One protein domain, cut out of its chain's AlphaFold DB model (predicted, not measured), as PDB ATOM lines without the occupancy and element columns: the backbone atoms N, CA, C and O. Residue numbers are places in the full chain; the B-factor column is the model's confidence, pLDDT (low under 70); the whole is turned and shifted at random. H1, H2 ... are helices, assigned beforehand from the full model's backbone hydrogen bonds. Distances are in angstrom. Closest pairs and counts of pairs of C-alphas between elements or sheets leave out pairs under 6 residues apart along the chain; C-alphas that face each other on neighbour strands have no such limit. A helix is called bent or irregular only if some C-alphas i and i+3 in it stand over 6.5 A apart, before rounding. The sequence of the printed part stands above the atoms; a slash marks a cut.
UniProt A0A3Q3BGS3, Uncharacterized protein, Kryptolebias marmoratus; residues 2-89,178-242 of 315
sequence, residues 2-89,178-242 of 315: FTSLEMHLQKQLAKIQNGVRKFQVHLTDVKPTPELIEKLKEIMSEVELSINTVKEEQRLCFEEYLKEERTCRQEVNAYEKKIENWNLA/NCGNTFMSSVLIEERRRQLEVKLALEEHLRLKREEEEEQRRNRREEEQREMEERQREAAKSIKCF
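This is residues 2 to 89 and 178 to 242 of the 315 residues of an uncharacterized protein of Kryptolebias marmoratus (UniProt A0A3Q3BGS3). A helical hairpin of one shorter and one long helix, H1 and H2, runs lengthwise beside a third very long helix, H3, which lies off to the side across an open gap and touches neither of them. H1 covers only a part of H2, residues 40 to 54, and the far part of H2, residues 62 to 89, sticks out beyond the hairpin as a bare arm. The printed part has 153 residues with three named helices, in the order H1, H2, H3 along the chain, and no named strand; the class is all helix. The whole is extended, with a radius of gyration of the C-alphas of 28.4 A, and its C-alphas span 95 by 36 by 17 A, a rod whose length is that of the long helices.

From the first printed residue, H1, residues 2 to 25, leads through a short link of 8 residues into H2, residues 34 to 89. H1 and H2 form a helical hairpin: they touch and run opposite ways at a shallow tilt of 17 degrees. H1 and H2 touch with 14 pairs of C-alphas within 8 A. The closest C-alphas of the two helices are those of Ile 16 and Val 47, 6.0 A apart. H2 touches H1 with residues 40 to 54 alone, and their centres are 19.1 A apart. Within the link and at the beginning of H2, residues 28 to 35 stand free, and so do residues 62 to 89, which belong to H2. Beyond the cut comes H3, residues 178 to 242, which touches no helix. H1 and H3 are apart, with no C-alpha of the one within 8 A of the other. H2 and H3 are apart by the same test, though they follow each other in the chain. Residues 178 to 242, the whole of H3, stand free. In the backbones of H1, H2 and H3, every O i to N i+4 pair is within hydrogen-bond range.

H1 has 24 residues, from Phe 2, whose C-alpha is at (26.761, 27.311, -18.650), to Val 25, and it measures 34.7 A from first to last C-alpha. H2 has 56 residues, from Pro 34, whose C-alpha is at (-2.750, 37.700, 13.693), to Ala 89, whose C-alpha is at (66.766, 24.268, -28.606); it measures 82.5 A. Along H2 the x values rise from Pro 34 to Ala 89. H3 is the longest helix, with 65 residues from Asn 178 to Phe 242, and measures 95.6 A from first to last C-alpha. It begins with C-alpha 178 at (57.693, 24.982, -50.282) and ends with C-alpha 242 at (-22.533, 55.426, -8.110). None of the three helices is bent or irregular.

The two C-alphas farthest apart in the domain are those of Ala 89 and Phe 242, 96.8 A from each other. The first and last printed C-alphas, those of Phe 2 and Phe 242, are 57.7 A apart. Residues 90 to 177 are cut out and not printed, and the C-alphas of Ala 89 and Asn 178 are 23.5 A apart across the cut. The link from H1 to H2 is short but not tight, and the link from H2 to H3 is the one across the cut. The mean pLDDT of the printed part is 87.2. Six residues are under 70, namely residues 2 to 3 and residues 29 to 32; the latter lie in the link between H1 and H2. The mean pLDDT is 83 for H1, 88 for H2 and 91 for H3.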
ATOM      1  N   PHE A   2      27.396  25.979 -18.671       54.28
ATOM      2  CA  PHE A   2      26.761  27.311 -18.650       54.28
ATOM      3  C   PHE A   2      25.225  27.291 -18.806       54.28
ATOM      4  O   PHE A   2      24.514  27.863 -17.988       54.28
ATOM      5  N   THR A   3      24.705  26.530 -19.775       65.44
ATOM      6  CA  THR A   3      23.255  26.385 -20.016       65.44
ATOM      7  C   THR A   3      22.505  25.714 -18.859       65.44
ATOM      8  O   THR A   3      21.365  26.058 -18.567       65.44
ATOM      9  N   SER A   4      23.154  24.786 -18.148       71.38
ATOM     10  CA  SER A   4      22.575  24.117 -16.975       71.38
ATOM     11  C   SER A   4      22.491  25.051 -15.767       71.38
ATOM     12  O   SER A   4      21.529  24.979 -15.005       71.38
ATOM     13  N   LEU A   5      23.487  25.927 -15.592       74.38
ATOM     14  CA  LEU A   5      23.502  26.928 -14.527       74.38
ATOM     15  C   LEU A   5      22.450  28.017 -14.784       74.38
ATOM     16  O   LEU A   5      21.729  28.405 -13.870       74.38
ATOM     17  N   GLU A   6      22.318  28.456 -16.039       73.62
ATOM     18  CA  GLU A   6      21.311  29.432 -16.468       73.62
ATOM     19  C   GLU A   6      19.885  28.923 -16.215       73.62
ATOM     20  O   GLU A   6      19.079  29.621 -15.598       73.62
ATOM     21  N   MET A   7      19.594  27.670 -16.582       82.12
ATOM     22  CA  MET A   7      18.301  27.040 -16.295       82.12
ATOM     23  C   MET A   7      18.006  26.928 -14.790       82.12
ATOM     24  O   MET A   7      16.868  27.149 -14.364       82.12
ATOM     25  N   HIS A   8      19.008  26.601 -13.964       84.44
ATOM     26  CA  HIS A   8      18.848  26.529 -12.504       84.44
ATOM     27  C   HIS A   8      18.560  27.907 -11.897       84.44
ATOM     28  O   HIS A   8      17.619  28.055 -11.114       84.44
ATOM     29  N   LEU A   9      19.290  28.939 -12.324       82.75
ATOM     30  CA  LEU A   9      19.079  30.318 -11.883       82.75
ATOM     31  C   LEU A   9      17.703  30.849 -12.287       82.75
ATOM     32  O   LEU A   9      17.014  31.439 -11.456       82.75
ATOM     33  N   GLN A  10      17.259  30.586 -13.518       84.38
ATOM     34  CA  GLN A  10      15.914  30.955 -13.962       84.38
ATOM     35  C   GLN A  10      14.825  30.286 -13.115       84.38
ATOM     36  O   GLN A  10      13.849  30.936 -12.734       84.38
ATOM     37  N   LYS A  11      15.011  29.013 -12.747       90.31
ATOM     38  CA  LYS A  11      14.087  28.288 -11.866       90.31
ATOM     39  C   LYS A  11      14.013  28.911 -10.468       90.31
ATOM     40  O   LYS A  11      12.915  29.066  -9.931       90.31
ATOM     41  N   GLN A  12      15.150  29.294  -9.887       84.81
ATOM     42  CA  GLN A  12      15.185  29.970  -8.583       84.81
ATOM     43  C   GLN A  12      14.552  31.366  -8.648       84.81
ATOM     44  O   GLN A  12      13.777  31.742  -7.766       84.81
ATOM     45  N   LEU A  13      14.800  32.112  -9.728       89.38
ATOM     46  CA  LEU A  13      14.210  33.433  -9.940       89.38
ATOM     47  C   LEU A  13      12.682  33.360 -10.047       89.38
ATOM     48  O   LEU A  13      11.977  34.149  -9.419       89.38
ATOM     49  N   ALA A  14      12.167  32.368 -10.780       90.44
ATOM     50  CA  ALA A  14      10.735  32.111 -10.882       90.44
ATOM     51  C   ALA A  14      10.116  31.787  -9.511       90.44
ATOM     52  O   ALA A  14       9.015  32.246  -9.203       90.44
ATOM     53  N   LYS A  15      10.833  31.052  -8.648       92.00
ATOM     54  CA  LYS A  15      10.390  30.771  -7.274       92.00
ATOM     55  C   LYS A  15      10.261  32.057  -6.448       92.00
ATOM     56  O   LYS A  15       9.227  32.261  -5.812       92.00
ATOM     57  N   ILE A  16      11.254  32.946  -6.517       88.62
ATOM     58  CA  ILE A  16      11.238  34.243  -5.818       88.62
ATOM     59  C   ILE A  16      10.088  35.115  -6.328       88.62
ATOM     60  O   ILE A  16       9.302  35.625  -5.533       88.62
ATOM     61  N   GLN A  17       9.931  35.234  -7.647       90.19
ATOM     62  CA  GLN A  17       8.841  36.003  -8.253       90.19
ATOM     63  C   GLN A  17       7.462  35.475  -7.839       90.19
ATOM     64  O   GLN A  17       6.547  36.255  -7.582       90.19
ATOM     65  N   ASN A  18       7.301  34.155  -7.732       92.06
ATOM     66  CA  ASN A  18       6.067  33.547  -7.238       92.06
ATOM     67  C   ASN A  18       5.806  33.882  -5.764       92.06
ATOM     68  O   ASN A  18       4.672  34.205  -5.417       92.06
ATOM     69  N   GLY A  19       6.834  33.840  -4.911       87.19
ATOM     70  CA  GLY A  19       6.730  34.239  -3.503       87.19
ATOM     71  C   GLY A  19       6.336  35.709  -3.341       87.19
ATOM     72  O   GLY A  19       5.386  36.017  -2.626       87.19
ATOM     73  N   VAL A  20       6.986  36.603  -4.093       88.06
ATOM     74  CA  VAL A  20       6.674  38.042  -4.108       88.06
ATOM     75  C   VAL A  20       5.240  38.296  -4.576       88.06
ATOM     76  O   VAL A  20       4.520  39.057  -3.938       88.06
ATOM     77  N   ARG A  21       4.776  37.615  -5.633       87.00
ATOM     78  CA  ARG A  21       3.382  37.731  -6.094       87.00
ATOM     79  C   ARG A  21       2.377  37.281  -5.034       87.00
ATOM     80  O   ARG A  21       1.394  37.980  -4.807       87.00
ATOM     81  N   LYS A  22       2.624  36.159  -4.349       84.88
ATOM     82  CA  LYS A  22       1.768  35.693  -3.240       84.88
ATOM     83  C   LYS A  22       1.715  36.713  -2.101       84.88
ATOM     84  O   LYS A  22       0.634  37.018  -1.606       84.88
ATOM     85  N   PHE A  23       2.869  37.266  -1.733       79.81
ATOM     86  CA  PHE A  23       2.975  38.314  -0.720       79.81
ATOM     87  C   PHE A  23       2.149  39.551  -1.098       79.81
ATOM     88  O   PHE A  23       1.391  40.073  -0.287       79.81
ATOM     89  N   GLN A  24       2.236  39.972  -2.357       82.25
ATOM     90  CA  GLN A  24       1.536  41.144  -2.874       82.25
ATOM     91  C   GLN A  24       0.010  40.950  -2.911       82.25
ATOM     92  O   GLN A  24      -0.721  41.851  -2.512       82.25
ATOM     93  N   VAL A  25      -0.473  39.761  -3.295       82.69
ATOM     94  CA  VAL A  25      -1.908  39.403  -3.267       82.69
ATOM     95  C   VAL A  25      -2.472  39.421  -1.845       82.69
ATOM     96  O   VAL A  25      -3.599  39.853  -1.620       82.69
ATOM     97  N   HIS A  26      -1.688  38.986  -0.858       71.56
ATOM     98  CA  HIS A  26      -2.110  38.995   0.542       71.56
ATOM     99  C   HIS A  26      -2.178  40.412   1.151       71.56
ATOM    100  O   HIS A  26      -2.735  40.570   2.236       71.56
ATOM    101  N   LEU A  27      -1.641  41.435   0.473       74.44
ATOM    102  CA  LEU A  27      -1.630  42.827   0.936       74.44
ATOM    103  C   LEU A  27      -2.775  43.690   0.386       74.44
ATOM    104  O   LEU A  27      -3.012  44.768   0.926       74.44
ATOM    105  N   THR A  28      -3.479  43.268  -0.669       70.69
ATOM    106  CA  THR A  28      -4.379  44.168  -1.409       70.69
ATOM    107  C   THR A  28      -5.764  44.394  -0.796       70.69
ATOM    108  O   THR A  28      -6.396  45.352  -1.219       70.69
ATOM    109  N   ASP A  29      -6.249  43.601   0.178       53.38
ATOM    110  CA  ASP A  29      -7.614  43.832   0.715       53.38
ATOM    111  C   ASP A  29      -7.958  43.162   2.071       53.38
ATOM    112  O   ASP A  29      -9.001  42.525   2.229       53.38
ATOM    113  N   VAL A  30      -7.090  43.251   3.094       62.88
ATOM    114  CA  VAL A  30      -7.335  42.532   4.367       62.88
ATOM    115  C   VAL A  30      -7.044  43.348   5.628       62.88
ATOM    116  O   VAL A  30      -5.997  43.976   5.766       62.88
ATOM    117  N   LYS A  31      -7.959  43.272   6.609       64.44
ATOM    118  CA  LYS A  31      -7.703  43.707   7.992       64.44
ATOM    119  C   LYS A  31      -6.568  42.860   8.591       64.44
ATOM    120  O   LYS A  31      -6.612  41.634   8.451       64.44
ATOM    121  N   PRO A  32      -5.596  43.465   9.303       67.44
ATOM    122  CA  PRO A  32      -4.498  42.729   9.915       67.44
ATOM    123  C   PRO A  32      -5.046  41.783  10.986       67.44
ATOM    124  O   PRO A  32      -5.419  42.192  12.084       67.44
ATOM    125  N   THR A  33      -5.122  40.507  10.625       78.62
ATOM    126  CA  THR A  33      -5.478  39.400  11.513       78.62
ATOM    127  C   THR A  33      -4.167  38.739  11.955       78.62
ATOM    128  O   THR A  33      -3.266  38.629  11.118       78.62
ATOM    129  N   PRO A  34      -4.006  38.295  13.215       80.75
ATOM    130  CA  PRO A  34      -2.750  37.700  13.693       80.75
ATOM    131  C   PRO A  34      -2.232  36.562  12.796       80.75
ATOM    132  O   PRO A  34      -1.049  36.510  12.475       80.75
ATOM    133  N   GLU A  35      -3.144  35.732  12.291       80.62
ATOM    134  CA  GLU A  35      -2.865  34.615  11.378       80.62
ATOM    135  C   GLU A  35      -2.339  35.072  10.004       80.62
ATOM    136  O   GLU A  35      -1.502  34.409   9.393       80.62
ATOM    137  N   LEU A  36      -2.807  36.220   9.501       80.50
ATOM    138  CA  LEU A  36      -2.325  36.797   8.243       80.50
ATOM    139  C   LEU A  36      -0.906  37.350   8.403       80.50
ATOM    140  O   LEU A  36      -0.078  37.197   7.508       80.50
ATOM    141  N   ILE A  37      -0.624  37.973   9.549       82.56
ATOM    142  CA  ILE A  37       0.702  38.506   9.868       82.56
ATOM    143  C   ILE A  37       1.724  37.369   9.956       82.56
ATOM    144  O   ILE A  37       2.830  37.516   9.439       82.56
ATOM    145  N   GLU A  38       1.370  36.231  10.560       87.62
ATOM    146  CA  GLU A  38       2.254  35.058  10.578       87.62
ATOM    147  C   GLU A  38       2.521  34.505   9.178       87.62
ATOM    148  O   GLU A  38       3.682  34.316   8.821       87.62
ATOM    149  N   LYS A  39       1.488  34.351   8.338       85.50
ATOM    150  CA  LYS A  39       1.667  33.912   6.941       85.50
ATOM    151  C   LYS A  39       2.550  34.864   6.131       85.50
ATOM    152  O   LYS A  39       3.349  34.422   5.314       85.50
ATOM    153  N   LEU A  40       2.422  36.174   6.341       82.56
ATOM    154  CA  LEU A  40       3.269  37.169   5.676       82.56
ATOM    155  C   LEU A  40       4.726  37.062   6.130       82.56
ATOM    156  O   LEU A  40       5.620  37.112   5.289       82.56
ATOM    157  N   LYS A  41       4.968  36.869   7.433       86.00
ATOM    158  CA  LYS A  41       6.315  36.631   7.971       86.00
ATOM    159  C   LYS A  41       6.932  35.361   7.395       86.00
ATOM    160  O   LYS A  41       8.085  35.397   6.990       86.00
ATOM    161  N   GLU A  42       6.162  34.280   7.300       92.00
ATOM    162  CA  GLU A  42       6.614  33.023   6.698       92.00
ATOM    163  C   GLU A  42       7.019  33.218   5.229       92.00
ATOM    164  O   GLU A  42       8.126  32.842   4.840       92.00
ATOM    165  N   ILE A  43       6.180  33.888   4.428       86.44
ATOM    166  CA  ILE A  43       6.485  34.179   3.018       86.44
ATOM    167  C   ILE A  43       7.712  35.096   2.894       86.44
ATOM    168  O   ILE A  43       8.564  34.857   2.039       86.44
ATOM    169  N   MET A  44       7.841  36.121   3.745       87.06
ATOM    170  CA  MET A  44       9.031  36.983   3.778       87.06
ATOM    171  C   MET A  44      10.292  36.184   4.099       87.06
ATOM    172  O   MET A  44      11.275  36.294   3.372       87.06
ATOM    173  N   SER A  45      10.253  35.334   5.127       91.06
ATOM    174  CA  SER A  45      11.385  34.489   5.503       91.06
ATOM    175  C   SER A  45      11.748  33.477   4.411       91.06
ATOM    176  O   SER A  45      12.931  33.257   4.160       91.06
ATOM    177  N   GLU A  46      10.771  32.897   3.702       87.12
ATOM    178  CA  GLU A  46      11.046  32.004   2.567       87.12
ATOM    179  C   GLU A  46      11.712  32.755   1.400       87.12
ATOM    180  O   GLU A  46      12.651  32.245   0.775       87.12
ATOM    181  N   VAL A  47      11.256  33.978   1.112       88.44
ATOM    182  CA  VAL A  47      11.846  34.833   0.074       88.44
ATOM    183  C   VAL A  47      13.269  35.240   0.456       88.44
ATOM    184  O   VAL A  47      14.173  35.108  -0.367       88.44
ATOM    185  N   GLU A  48      13.502  35.665   1.699       84.88
ATOM    186  CA  GLU A  48      14.832  36.005   2.216       84.88
ATOM    187  C   GLU A  48      15.792  34.812   2.150       84.88
ATOM    188  O   GLU A  48      16.914  34.945   1.656       84.88
ATOM    189  N   LEU A  49      15.341  33.625   2.569       89.56
ATOM    190  CA  LEU A  49      16.125  32.393   2.489       89.56
ATOM    191  C   LEU A  49      16.469  32.038   1.036       89.56
ATOM    192  O   LEU A  49      17.610  31.681   0.735       89.56
ATOM    193  N   SER A  50      15.504  32.176   0.123       89.19
ATOM    194  CA  SER A  50      15.707  31.908  -1.305       89.19
ATOM    195  C   SER A  50      16.700  32.897  -1.926       89.19
ATOM    196  O   SER A  50      17.602  32.486  -2.653       89.19
ATOM    197  N   ILE A  51      16.602  34.189  -1.592       85.38
ATOM    198  CA  ILE A  51      17.557  35.220  -2.031       85.38
ATOM    199  C   ILE A  51      18.964  34.908  -1.514       85.38
ATOM    200  O   ILE A  51      19.929  34.991  -2.276       85.38
ATOM    201  N   ASN A  52      19.093  34.548  -0.237       89.69
ATOM    202  CA  ASN A  52      20.386  34.223   0.359       89.69
ATOM    203  C   ASN A  52      21.005  32.977  -0.281       89.69
ATOM    204  O   ASN A  52      22.192  32.989  -0.589       89.69
ATOM    205  N   THR A  53      20.198  31.954  -0.569       88.69
ATOM    206  CA  THR A  53      20.651  30.739  -1.264       88.69
ATOM    207  C   THR A  53      21.182  31.065  -2.660       88.69
ATOM    208  O   THR A  53      22.287  30.660  -3.003       88.69
ATOM    209  N   VAL A  54      20.458  31.869  -3.448       82.12
ATOM    210  CA  VAL A  54      20.916  32.268  -4.791       82.12
ATOM    211  C   VAL A  54      22.210  33.081  -4.726       82.12
ATOM    212  O   VAL A  54      23.116  32.862  -5.527       82.12
ATOM    213  N   LYS A  55      22.327  34.006  -3.767       88.06
ATOM    214  CA  LYS A  55      23.562  34.780  -3.559       88.06
ATOM    215  C   LYS A  55      24.748  33.880  -3.201       88.06
ATOM    216  O   LYS A  55      25.850  34.099  -3.700       88.06
ATOM    217  N   GLU A  56      24.519  32.878  -2.358       86.06
ATOM    218  CA  GLU A  56      25.519  31.891  -1.948       86.06
ATOM    219  C   GLU A  56      25.991  31.042  -3.135       86.06
ATOM    220  O   GLU A  56      27.192  30.945  -3.393       86.06
ATOM    221  N   GLU A  57      25.046  30.496  -3.904       82.38
ATOM    222  CA  GLU A  57      25.317  29.705  -5.107       82.38
ATOM    223  C   GLU A  57      26.105  30.515  -6.145       82.38
ATOM    224  O   GLU A  57      27.097  30.028  -6.690       82.38
ATOM    225  N   GLN A  58      25.718  31.776  -6.383       79.25
ATOM    226  CA  GLN A  58      26.464  32.674  -7.267       79.25
ATOM    227  C   GLN A  58      27.899  32.885  -6.776       79.25
ATOM    228  O   GLN A  58      28.830  32.797  -7.578       79.25
ATOM    229  N   ARG A  59      28.103  33.134  -5.474       89.50
ATOM    230  CA  ARG A  59      29.447  33.327  -4.911       89.50
ATOM    231  C   ARG A  59      30.323  32.090  -5.113       89.50
ATOM    232  O   ARG A  59      31.471  32.236  -5.526       89.50
ATOM    233  N   LEU A  60      29.787  30.899  -4.850       85.38
ATOM    234  CA  LEU A  60      30.508  29.636  -5.036       85.38
ATOM    235  C   LEU A  60      30.889  29.413  -6.504       85.38
ATOM    236  O   LEU A  60      32.041  29.088  -6.782       85.38
ATOM    237  N   CYS A  61      29.972  29.682  -7.440       80.56
ATOM    238  CA  CYS A  61      30.265  29.595  -8.873       80.56
ATOM    239  C   CYS A  61      31.399  30.547  -9.280       80.56
ATOM    240  O   CYS A  61      32.320  30.147  -9.985       80.56
ATOM    241  N   PHE A  62      31.368  31.805  -8.826       84.94
ATOM    242  CA  PHE A  62      32.447  32.755  -9.116       84.94
ATOM    243  C   PHE A  62      33.790  32.306  -8.530       84.94
ATOM    244  O   PHE A  62      34.825  32.469  -9.173       84.94
ATOM    245  N   GLU A  63      33.794  31.730  -7.328       89.62
ATOM    246  CA  GLU A  63      35.014  31.211  -6.711       89.62
ATOM    247  C   GLU A  63      35.613  30.042  -7.510       89.62
ATOM    248  O   GLU A  63      36.834  29.965  -7.668       89.62
ATOM    249  N   GLU A  64      34.766  29.155  -8.032       87.50
ATOM    250  CA  GLU A  64      35.161  28.049  -8.905       87.50
ATOM    251  C   GLU A  64      35.729  28.557 -10.236       87.50
ATOM    252  O   GLU A  64      36.863  28.214 -10.573       87.50
ATOM    253  N   TYR A  65      35.040  29.477 -10.920       81.62
ATOM    254  CA  TYR A  65      35.552  30.091 -12.152       81.62
ATOM    255  C   TYR A  65      36.907  30.780 -11.946       81.62
ATOM    256  O   TYR A  65      37.802  30.643 -12.775       81.62
ATOM    257  N   LEU A  66      37.111  31.473 -10.821       82.38
ATOM    258  CA  LEU A  66      38.401  32.096 -10.495       82.38
ATOM    259  C   LEU A  66      39.508  31.073 -10.200       82.38
ATOM    260  O   LEU A  66      40.699  31.397 -10.295       82.38
ATOM    261  N   LYS A  67      39.162  29.858  -9.763       93.38
ATOM    262  CA  LYS A  67      40.121  28.753  -9.627       93.38
ATOM    263  C   LYS A  67      40.456  28.189 -11.005       93.38
ATOM    264  O   LYS A  67      41.639  28.079 -11.314       93.38
ATOM    265  N   GLU A  68      39.453  27.924 -11.838       90.06
ATOM    266  CA  GLU A  68      39.639  27.450 -13.215       90.06
ATOM    267  C   GLU A  68      40.473  28.428 -14.049       90.06
ATOM    268  O   GLU A  68      41.465  28.025 -14.650       90.06
ATOM    269  N   GLU A  69      40.158  29.727 -14.020       87.56
ATOM    270  CA  GLU A  69      40.915  30.769 -14.725       87.56
ATOM    271  C   GLU A  69      42.392  30.765 -14.310       87.56
ATOM    272  O   GLU A  69      43.291  30.832 -15.153       87.56
ATOM    273  N   ARG A  70      42.666  30.645 -13.003       94.00
ATOM    274  CA  ARG A  70      44.040  30.567 -12.488       94.00
ATOM    275  C   ARG A  70      44.768  29.333 -13.006       94.00
ATOM    276  O   ARG A  70      45.923  29.473 -13.411       94.00
ATOM    277  N   THR A  71      44.119  28.173 -13.002       87.44
ATOM    278  CA  THR A  71      44.688  26.916 -13.507       87.44
ATOM    279  C   THR A  71      44.966  27.009 -15.006       87.44
ATOM    280  O   THR A  71      46.109  26.830 -15.420       87.44
ATOM    281  N   CYS A  72      43.981  27.419 -15.810       90.44
ATOM    282  CA  CYS A  72      44.132  27.619 -17.252       90.44
ATOM    283  C   CYS A  72      45.272  28.594 -17.575       90.44
ATOM    284  O   CYS A  72      46.095  28.333 -18.450       90.44
ATOM    285  N   ARG A  73      45.387  29.701 -16.830       91.94
ATOM    286  CA  ARG A  73      46.487  30.660 -17.001       91.94
ATOM    287  C   ARG A  73      47.852  30.049 -16.684       91.94
ATOM    288  O   ARG A  73      48.829  30.340 -17.369       91.94
ATOM    289  N   GLN A  74      47.947  29.216 -15.647       95.25
ATOM    290  CA  GLN A  74      49.187  28.500 -15.331       95.25
ATOM    291  C   GLN A  74      49.562  27.508 -16.436       95.25
ATOM    292  O   GLN A  74      50.738  27.422 -16.787       95.25
ATOM    293  N   GLU A  75      48.584  26.807 -17.010       93.19
ATOM    294  CA  GLU A  75      48.795  25.898 -18.138       93.19
ATOM    295  C   GLU A  75      49.279  26.639 -19.385       93.19
ATOM    296  O   GLU A  75      50.284  26.239 -19.971       93.19
ATOM    297  N   VAL A  76      48.637  27.754 -19.751       92.38
ATOM    298  CA  VAL A  76      49.076  28.606 -20.869       92.38
ATOM    299  C   VAL A  76      50.518  29.060 -20.661       92.38
ATOM    300  O   VAL A  76      51.356  28.814 -21.524       92.38
ATOM    301  N   ASN A  77      50.852  29.594 -19.482       93.06
ATOM    302  CA  ASN A  77      52.223  30.000 -19.158       93.06
ATOM    303  C   ASN A  77      53.217  28.825 -19.243       93.06
ATOM    304  O   ASN A  77      54.377  29.001 -19.620       93.06
ATOM    305  N   ALA A  78      52.801  27.614 -18.862       95.62
ATOM    306  CA  ALA A  78      53.634  26.423 -18.985       95.62
ATOM    307  C   ALA A  78      53.863  26.046 -20.457       95.62
ATOM    308  O   ALA A  78      54.990  25.709 -20.833       95.62
ATOM    309  N   TYR A  79      52.833  26.134 -21.303       92.75
ATOM    310  CA  TYR A  79      52.955  25.906 -22.742       92.75
ATOM    311  C   TYR A  79      53.815  26.969 -23.428       92.75
ATOM    312  O   TYR A  79      54.687  26.605 -24.215       92.75
ATOM    313  N   GLU A  80      53.652  28.246 -23.086       91.81
ATOM    314  CA  GLU A  80      54.495  29.338 -23.585       91.81
ATOM    315  C   GLU A  80      55.973  29.075 -23.282       91.81
ATOM    316  O   GLU A  80      56.799  29.067 -24.194       91.81
ATOM    317  N   LYS A  81      56.304  28.710 -22.037       96.25
ATOM    318  CA  LYS A  81      57.675  28.329 -21.659       96.25
ATOM    319  C   LYS A  81      58.194  27.119 -22.436       96.25
ATOM    320  O   LYS A  81      59.368  27.080 -22.802       96.25
ATOM    321  N   LYS A  82      57.348  26.116 -22.701       95.88
ATOM    322  CA  LYS A  82      57.736  24.960 -23.532       95.88
ATOM    323  C   LYS A  82      58.043  25.390 -24.964       95.88
ATOM    324  O   LYS A  82      59.039  24.928 -25.518       95.88
ATOM    325  N   ILE A  83      57.240  26.286 -25.534       92.62
ATOM    326  CA  ILE A  83      57.448  26.841 -26.877       92.62
ATOM    327  C   ILE A  83      58.746  27.657 -26.926       92.62
ATOM    328  O   ILE A  83      59.551  27.472 -27.838       92.62
ATOM    329  N   GLU A  84      58.998  28.514 -25.938       92.81
ATOM    330  CA  GLU A  84      60.253  29.264 -25.819       92.81
ATOM    331  C   GLU A  84      61.467  28.335 -25.715       92.81
ATOM    332  O   GLU A  84      62.454  28.523 -26.426       92.81
ATOM    333  N   ASN A  85      61.382  27.290 -24.889       92.38
ATOM    334  CA  ASN A  85      62.449  26.305 -24.740       92.38
ATOM    335  C   ASN A  85      62.698  25.516 -26.036       92.38
ATOM    336  O   ASN A  85      63.849  25.323 -26.425       92.38
ATOM    337  N   TRP A  86      61.645  25.098 -26.744       91.88
ATOM    338  CA  TRP A  86      61.783  24.477 -28.064       91.88
ATOM    339  C   TRP A  86      62.426  25.431 -29.074       91.88
ATOM    340  O   TRP A  86      63.336  25.028 -29.796       91.88
ATOM    341  N   ASN A  87      62.044  26.709 -29.072       82.88
ATOM    342  CA  ASN A  87      62.671  27.729 -29.913       82.88
ATOM    343  C   ASN A  87      64.159  27.936 -29.584       82.88
ATOM    344  O   ASN A  87      64.972  28.120 -30.493       82.88
ATOM    345  N   LEU A  88      64.542  27.898 -28.304       80.50
ATOM    346  CA  LEU A  88      65.943  27.964 -27.881       80.50
ATOM    347  C   LEU A  88      66.729  26.717 -28.304       80.50
ATOM    348  O   LEU A  88      67.830  26.866 -28.830       80.50
ATOM    349  N   ALA A  89      66.154  25.520 -28.159       75.31
ATOM    350  CA  ALA A  89      66.766  24.268 -28.606       75.31
ATOM    351  C   ALA A  89      67.004  24.256 -30.128       75.31
ATOM    352  O   ALA A  89      68.072  23.873 -30.601       75.31
ATOM    353  N   ASN A 178      58.816  24.269 -49.685       85.19
ATOM    354  CA  ASN A 178      57.693  24.982 -50.282       85.19
ATOM    355  C   ASN A 178      56.350  24.295 -49.984       85.19
ATOM    356  O   ASN A 178      55.392  24.970 -49.624       85.19
ATOM    357  N   CYS A 179      56.295  22.960 -50.050       78.44
ATOM    358  CA  CYS A 179      55.115  22.179 -49.670       78.44
ATOM    359  C   CYS A 179      54.728  22.421 -48.201       78.44
ATOM    360  O   CYS A 179      53.561  22.677 -47.905       78.44
ATOM    361  N   GLY A 180      55.711  22.435 -47.293       82.62
ATOM    362  CA  GLY A 180      55.492  22.772 -45.885       82.62
ATOM    363  C   GLY A 180      54.929  24.184 -45.697       82.62
ATOM    364  O   GLY A 180      53.962  24.369 -44.959       82.62
ATOM    365  N   ASN A 181      55.467  25.171 -46.417       78.69
ATOM    366  CA  ASN A 181      54.985  26.554 -46.359       78.69
ATOM    367  C   ASN A 181      53.557  26.702 -46.910       78.69
ATOM    368  O   ASN A 181      52.730  27.381 -46.297       78.69
ATOM    369  N   THR A 182      53.237  26.052 -48.034       82.69
ATOM    370  CA  THR A 182      51.881  26.049 -48.607       82.69
ATOM    371  C   THR A 182      50.882  25.376 -47.669       82.69
ATOM    372  O   THR A 182      49.803  25.921 -47.433       82.69
ATOM    373  N   PHE A 183      51.252  24.237 -47.077       88.06
ATOM    374  CA  PHE A 183      50.419  23.530 -46.106       88.06
ATOM    375  C   PHE A 183      50.135  24.395 -44.871       88.06
ATOM    376  O   PHE A 183      48.977  24.598 -44.509       88.06
ATOM    377  N   MET A 184      51.172  24.992 -44.274       83.38
ATOM    378  CA  MET A 184      51.025  25.888 -43.121       83.38
ATOM    379  C   MET A 184      50.172  27.125 -43.439       83.38
ATOM    380  O   MET A 184      49.361  27.543 -42.613       83.38
ATOM    381  N   SER A 185      50.311  27.698 -44.638       83.31
ATOM    382  CA  SER A 185      49.487  28.828 -45.083       83.31
ATOM    383  C   SER A 185      48.009  28.444 -45.222       83.31
ATOM    384  O   SER A 185      47.146  29.174 -44.735       83.31
ATOM    385  N   SER A 186      47.711  27.277 -45.803       86.50
ATOM    386  CA  SER A 186      46.341  26.762 -45.923       86.50
ATOM    387  C   SER A 186      45.694  26.516 -44.558       86.50
ATOM    388  O   SER A 186      44.548  26.915 -44.356       86.50
ATOM    389  N   VAL A 187      46.431  25.931 -43.608       88.69
ATOM    390  CA  VAL A 187      45.945  25.705 -42.235       88.69
ATOM    391  C   VAL A 187      45.647  27.032 -41.528       88.69
ATOM    392  O   VAL A 187      44.608  27.164 -40.887       88.69
ATOM    393  N   LEU A 188      46.508  28.044 -41.678       89.81
ATOM    394  CA  LEU A 188      46.300  29.362 -41.069       89.81
ATOM    395  C   LEU A 188      45.063  30.086 -41.631       89.81
ATOM    396  O   LEU A 188      44.333  30.736 -40.882       89.81
ATOM    397  N   ILE A 189      44.839  30.005 -42.945       90.25
ATOM    398  CA  ILE A 189      43.670  30.606 -43.605       90.25
ATOM    399  C   ILE A 189      42.385  29.935 -43.113       90.25
ATOM    400  O   ILE A 189      41.422  30.622 -42.774       90.25
ATOM    401  N   GLU A 190      42.393  28.608 -43.025       90.25
ATOM    402  CA  GLU A 190      41.248  27.825 -42.570       90.25
ATOM    403  C   GLU A 190      40.916  28.088 -41.092       90.25
ATOM    404  O   GLU A 190      39.751  28.264 -40.736       90.25
ATOM    405  N   GLU A 191      41.927  28.221 -40.232       83.12
ATOM    406  CA  GLU A 191      41.726  28.573 -38.824       83.12
ATOM    407  C   GLU A 191      41.134  29.984 -38.665       83.12
ATOM    408  O   GLU A 191      40.185  30.193 -37.909       83.12
ATOM    409  N   ARG A 192      41.618  30.962 -39.443       87.75
ATOM    410  CA  ARG A 192      41.033  32.314 -39.461       87.75
ATOM    411  C   ARG A 192      39.587  32.313 -39.950       87.75
ATOM    412  O   ARG A 192      38.772  33.060 -39.411       87.75
ATOM    413  N   ARG A 193      39.255  31.482 -40.944       89.56
ATOM    414  CA  ARG A 193      37.878  31.315 -41.433       89.56
ATOM    415  C   ARG A 193      36.963  30.821 -40.314       89.56
ATOM    416  O   ARG A 193      35.935  31.443 -40.062       89.56
ATOM    417  N   ARG A 194      37.379  29.785 -39.580       86.50
ATOM    418  CA  ARG A 194      36.626  29.251 -38.430       86.50
ATOM    419  C   ARG A 194      36.416  30.295 -37.337       86.50
ATOM    420  O   ARG A 194      35.314  30.424 -36.813       86.50
ATOM    421  N   GLN A 195      37.444  31.083 -37.023       84.69
ATOM    422  CA  GLN A 195      37.328  32.165 -36.039       84.69
ATOM    423  C   GLN A 195      36.313  33.235 -36.465       84.69
ATOM    424  O   GLN A 195      35.547  33.722 -35.632       84.69
ATOM    425  N   LEU A 196      36.277  33.588 -37.753       91.62
ATOM    426  CA  LEU A 196      35.288  34.525 -38.287       91.62
ATOM    427  C   LEU A 196      33.868  33.951 -38.238       91.62
ATOM    428  O   LEU A 196      32.949  34.668 -37.856       91.62
ATOM    429  N   GLU A 197      33.690  32.670 -38.558       90.81
ATOM    430  CA  GLU A 197      32.387  31.996 -38.482       90.81
ATOM    431  C   GLU A 197      31.834  31.979 -37.057       90.81
ATOM    432  O   GLU A 197      30.688  32.365 -36.837       90.81
ATOM    433  N   VAL A 198      32.666  31.618 -36.076       89.00
ATOM    434  CA  VAL A 198      32.279  31.646 -34.658       89.00
ATOM    435  C   VAL A 198      31.918  33.064 -34.219       89.00
ATOM    436  O   VAL A 198      30.918  33.261 -33.528       89.00
ATOM    437  N   LYS A 199      32.698  34.068 -34.640       87.88
ATOM    438  CA  LYS A 199      32.419  35.472 -34.320       87.88
ATOM    439  C   LYS A 199      31.071  35.926 -34.886       87.88
ATOM    440  O   LYS A 199      30.303  36.552 -34.162       87.88
ATOM    441  N   LEU A 200      30.785  35.601 -36.147       92.94
ATOM    442  CA  LEU A 200      29.523  35.953 -36.801       92.94
ATOM    443  C   LEU A 200      28.329  35.255 -36.142       92.94
ATOM    444  O   LEU A 200      27.322  35.905 -35.881       92.94
ATOM    445  N   ALA A 201      28.458  33.968 -35.812       92.19
ATOM    446  CA  ALA A 201      27.411  33.223 -35.115       92.19
ATOM    447  C   ALA A 201      27.109  33.814 -33.727       92.19
ATOM    448  O   ALA A 201      25.950  33.941 -33.336       92.19
ATOM    449  N   LEU A 202      28.141  34.231 -32.985       90.69
ATOM    450  CA  LEU A 202      27.961  34.893 -31.692       90.69
ATOM    451  C   LEU A 202      27.272  36.256 -31.843       90.69
ATOM    452  O   LEU A 202      26.376  36.585 -31.067       90.69
ATOM    453  N   GLU A 203      27.681  37.053 -32.829       90.25
ATOM    454  CA  GLU A 203      27.078  38.359 -33.104       90.25
ATOM    455  C   GLU A 203      25.599  38.235 -33.490       90.25
ATOM    456  O   GLU A 203      24.769  38.992 -32.985       90.25
ATOM    457  N   GLU A 204      25.255  37.242 -34.311       92.25
ATOM    458  CA  GLU A 204      23.875  36.944 -34.693       92.25
ATOM    459  C   GLU A 204      23.041  36.484 -33.491       92.25
ATOM    460  O   GLU A 204      21.984  37.058 -33.225       92.25
ATOM    461  N   HIS A 205      23.555  35.549 -32.687       85.81
ATOM    462  CA  HIS A 205      22.891  35.100 -31.462       85.81
ATOM    463  C   HIS A 205      22.641  36.261 -30.481       85.81
ATOM    464  O   HIS A 205      21.572  36.365 -29.878       85.81
ATOM    465  N   LEU A 206      23.605  37.176 -30.332       88.81
ATOM    466  CA  LEU A 206      23.438  38.381 -29.515       88.81
ATOM    467  C   LEU A 206      22.404  39.349 -30.100       88.81
ATOM    468  O   LEU A 206      21.703  40.019 -29.339       88.81
ATOM    469  N   ARG A 207      22.304  39.447 -31.430       93.88
ATOM    470  CA  ARG A 207      21.294  40.275 -32.097       93.88
ATOM    471  C   ARG A 207      19.892  39.719 -31.864       93.88
ATOM    472  O   ARG A 207      19.033  40.470 -31.416       93.88
ATOM    473  N   LEU A 208      19.703  38.416 -32.069       93.31
ATOM    474  CA  LEU A 208      18.434  37.727 -31.826       93.31
ATOM    475  C   LEU A 208      17.988  37.853 -30.368       93.31
ATOM    476  O   LEU A 208      16.837  38.182 -30.107       93.31
ATOM    477  N   LYS A 209      18.911  37.687 -29.411       88.81
ATOM    478  CA  LYS A 209      18.597  37.856 -27.986       88.81
ATOM    479  C   LYS A 209      18.120  39.276 -27.656       88.81
ATOM    480  O   LYS A 209      17.188  39.439 -26.876       88.81
ATOM    481  N   ARG A 210      18.725  40.307 -28.262       91.19
ATOM    482  CA  ARG A 210      18.259  41.696 -28.101       91.19
ATOM    483  C   ARG A 210      16.878  41.917 -28.714       91.19
ATOM    484  O   ARG A 210      16.046  42.547 -28.071       91.19
ATOM    485  N   GLU A 211      16.640  41.402 -29.917       93.69
ATOM    486  CA  GLU A 211      15.333  41.492 -30.583       93.69
ATOM    487  C   GLU A 211      14.239  40.808 -29.742       93.69
ATOM    488  O   GLU A 211      13.175  41.385 -29.522       93.69
ATOM    489  N   GLU A 212      14.519  39.628 -29.182       90.62
ATOM    490  CA  GLU A 212      13.594  38.915 -28.296       90.62
ATOM    491  C   GLU A 212      13.317  39.692 -26.996       90.62
ATOM    492  O   GLU A 212      12.166  39.804 -26.569       90.62
ATOM    493  N   GLU A 213      14.340  40.281 -26.371       91.12
ATOM    494  CA  GLU A 213      14.171  41.119 -25.175       91.12
ATOM    495  C   GLU A 213      13.352  42.392 -25.454       91.12
ATOM    496  O   GLU A 213      12.532  42.801 -24.618       91.12
ATOM    497  N   GLU A 214      13.552  43.024 -26.615       93.12
ATOM    498  CA  GLU A 214      12.777  44.187 -27.058       93.12
ATOM    499  C   GLU A 214      11.315  43.825 -27.319       93.12
ATOM    500  O   GLU A 214      10.423  44.523 -26.826       93.12
ATOM    501  N   GLU A 215      11.062  42.708 -27.998       93.12
ATOM    502  CA  GLU A 215       9.712  42.213 -28.256       93.12
ATOM    503  C   GLU A 215       9.002  41.841 -26.946       93.12
ATOM    504  O   GLU A 215       7.870  42.254 -26.697       93.12
ATOM    505  N   GLN A 216       9.693  41.175 -26.016       89.81
ATOM    506  CA  GLN A 216       9.153  40.922 -24.678       89.81
ATOM    507  C   GLN A 216       8.862  42.219 -23.913       89.81
ATOM    508  O   GLN A 216       7.868  42.309 -23.188       89.81
ATOM    509  N   ARG A 217       9.718  43.245 -24.029       93.75
ATOM    510  CA  ARG A 217       9.438  44.569 -23.448       93.75
ATOM    511  C   ARG A 217       8.212  45.207 -24.081       93.75
ATOM    512  O   ARG A 217       7.450  45.836 -23.351       93.75
ATOM    513  N   ARG A 218       8.034  45.084 -25.393       93.75
ATOM    514  CA  ARG A 218       6.870  45.612 -26.099       93.75
ATOM    515  C   ARG A 218       5.594  44.910 -25.644       93.75
ATOM    516  O   ARG A 218       4.684  45.593 -25.186       93.75
ATOM    517  N   ASN A 219       5.589  43.581 -25.630       91.19
ATOM    518  CA  ASN A 219       4.456  42.780 -25.168       91.19
ATOM    519  C   ASN A 219       4.071  43.109 -23.723       91.19
ATOM    520  O   ASN A 219       2.892  43.280 -23.435       91.19
ATOM    521  N   ARG A 220       5.048  43.303 -22.824       95.06
ATOM    522  CA  ARG A 220       4.773  43.764 -21.451       95.06
ATOM    523  C   ARG A 220       4.089  45.129 -21.415       95.06
ATOM    524  O   ARG A 220       3.123  45.289 -20.683       95.06
ATOM    525  N   ARG A 221       4.546  46.101 -22.213       95.00
ATOM    526  CA  ARG A 221       3.902  47.427 -22.276       95.00
ATOM    527  C   ARG A 221       2.483  47.347 -22.836       95.00
ATOM    528  O   ARG A 221       1.606  48.044 -22.344       95.00
ATOM    529  N   GLU A 222       2.263  46.525 -23.857       94.38
ATOM    530  CA  GLU A 222       0.935  46.320 -24.447       94.38
ATOM    531  C   GLU A 222      -0.010  45.594 -23.470       94.38
ATOM    532  O   GLU A 222      -1.187  45.932 -23.378       94.38
ATOM    533  N   GLU A 223       0.490  44.633 -22.691       92.56
ATOM    534  CA  GLU A 223      -0.251  43.992 -21.595       92.56
ATOM    535  C   GLU A 223      -0.609  44.995 -20.488       92.56
ATOM    536  O   GLU A 223      -1.775  45.102 -20.120       92.56
ATOM    537  N   GLU A 224       0.358  45.791 -20.019       93.50
ATOM    538  CA  GLU A 224       0.142  46.837 -19.009       93.50
ATOM    539  C   GLU A 224      -0.878  47.886 -19.477       93.50
ATOM    540  O   GLU A 224      -1.713  48.339 -18.692       93.50
ATOM    541  N   GLN A 225      -0.844  48.269 -20.759       92.56
ATOM    542  CA  GLN A 225      -1.843  49.165 -21.342       92.56
ATOM    543  C   GLN A 225      -3.232  48.530 -21.354       92.56
ATOM    544  O   GLN A 225      -4.185  49.176 -20.922       92.56
ATOM    545  N   ARG A 226      -3.354  47.267 -21.782       94.62
ATOM    546  CA  ARG A 226      -4.636  46.545 -21.760       94.62
ATOM    547  C   ARG A 226      -5.195  46.433 -20.341       94.62
ATOM    548  O   ARG A 226      -6.377  46.702 -20.137       94.62
ATOM    549  N   GLU A 227      -4.352  46.124 -19.358       95.06
ATOM    550  CA  GLU A 227      -4.739  46.065 -17.943       95.06
ATOM    551  C   GLU A 227      -5.167  47.446 -17.416       95.06
ATOM    552  O   GLU A 227      -6.160  47.573 -16.695       95.06
ATOM    553  N   MET A 228      -4.454  48.513 -17.792       93.44
ATOM    554  CA  MET A 228      -4.816  49.880 -17.416       93.44
ATOM    555  C   MET A 228      -6.152  50.308 -18.033       93.44
ATOM    556  O   MET A 228      -6.981  50.895 -17.335       93.44
ATOM    557  N   GLU A 229      -6.387  50.012 -19.310       96.00
ATOM    558  CA  GLU A 229      -7.656  50.286 -19.986       96.00
ATOM    559  C   GLU A 229      -8.817  49.502 -19.365       96.00
ATOM    560  O   GLU A 229      -9.911  50.047 -19.195       96.00
ATOM    561  N   GLU A 230      -8.594  48.242 -18.988       95.00
ATOM    562  CA  GLU A 230      -9.586  47.430 -18.287       95.00
ATOM    563  C   GLU A 230      -9.928  48.030 -16.919       95.00
ATOM    564  O   GLU A 230     -11.104  48.295 -16.650       95.00
ATOM    565  N   ARG A 231      -8.917  48.379 -16.113       94.69
ATOM    566  CA  ARG A 231      -9.106  49.081 -14.831       94.69
ATOM    567  C   ARG A 231      -9.857  50.398 -14.996       94.69
ATOM    568  O   ARG A 231     -10.756  50.699 -14.211       94.69
ATOM    569  N   GLN A 232      -9.529  51.190 -16.018       92.88
ATOM    570  CA  GLN A 232     -10.246  52.435 -16.306       92.88
ATOM    571  C   GLN A 232     -11.704  52.171 -16.689       92.88
ATOM    572  O   GLN A 232     -12.602  52.881 -16.231       92.88
ATOM    573  N   ARG A 233     -11.967  51.136 -17.492       96.69
ATOM    574  CA  ARG A 233     -13.324  50.741 -17.884       96.69
ATOM    575  C   ARG A 233     -14.143  50.287 -16.676       96.69
ATOM    576  O   ARG A 233     -15.314  50.653 -16.568       96.69
ATOM    577  N   GLU A 234     -13.556  49.517 -15.767       93.56
ATOM    578  CA  GLU A 234     -14.193  49.106 -14.512       93.56
ATOM    579  C   GLU A 234     -14.467  50.293 -13.586       93.56
ATOM    580  O   GLU A 234     -15.590  50.447 -13.099       93.56
ATOM    581  N   ALA A 235     -13.491  51.186 -13.409       94.88
ATOM    582  CA  ALA A 235     -13.663  52.410 -12.634       94.88
ATOM    583  C   ALA A 235     -14.785  53.288 -13.212       94.88
ATOM    584  O   ALA A 235     -15.653  53.747 -12.471       94.88
ATOM    585  N   ALA A 236     -14.838  53.459 -14.537       96.38
ATOM    586  CA  ALA A 236     -15.894  54.213 -15.209       96.38
ATOM    587  C   ALA A 236     -17.284  53.586 -15.003       96.38
ATOM    588  O   ALA A 236     -18.249  54.305 -14.731       96.38
ATOM    589  N   LYS A 237     -17.396  52.250 -15.076       96.69
ATOM    590  CA  LYS A 237     -18.639  51.529 -14.745       96.69
ATOM    591  C   LYS A 237     -19.051  51.781 -13.291       96.69
ATOM    592  O   LYS A 237     -20.208  52.112 -13.040       96.69
ATOM    593  N   SER A 238     -18.109  51.684 -12.352       92.62
ATOM    594  CA  SER A 238     -18.357  51.924 -10.926       92.62
ATOM    595  C   SER A 238     -18.832  53.357 -10.657       92.62
ATOM    596  O   SER A 238     -19.861  53.559 -10.007       92.62
ATOM    597  N   ILE A 239     -18.155  54.354 -11.242       94.25
ATOM    598  CA  ILE A 239     -18.533  55.773 -11.156       94.25
ATOM    599  C   ILE A 239     -19.934  55.991 -11.727       94.25
ATOM    600  O   ILE A 239     -20.752  56.658 -11.092       94.25
ATOM    601  N   LYS A 240     -20.249  55.401 -12.888       95.50
ATOM    602  CA  LYS A 240     -21.586  55.493 -13.487       95.50
ATOM    603  C   LYS A 240     -22.657  54.952 -12.534       95.50
ATOM    604  O   LYS A 240     -23.584  55.691 -12.205       95.50
ATOM    605  N   CYS A 241     -22.492  53.736 -12.011       94.50
ATOM    606  CA  CYS A 241     -23.439  53.133 -11.064       94.50
ATOM    607  C   CYS A 241     -23.568  53.928  -9.753       94.50
ATOM    608  O   CYS A 241     -24.640  53.978  -9.149       94.50
ATOM    609  N   PHE A 242     -22.482  54.538  -9.272       93.50
ATOM    610  CA  PHE A 242     -22.533  55.426  -8.110       93.50
ATOM    611  C   PHE A 242     -23.305  56.713  -8.423       93.50
ATOM    612  O   PHE A 242     -24.195  57.092  -7.666       93.50
TER     613      PHE A 242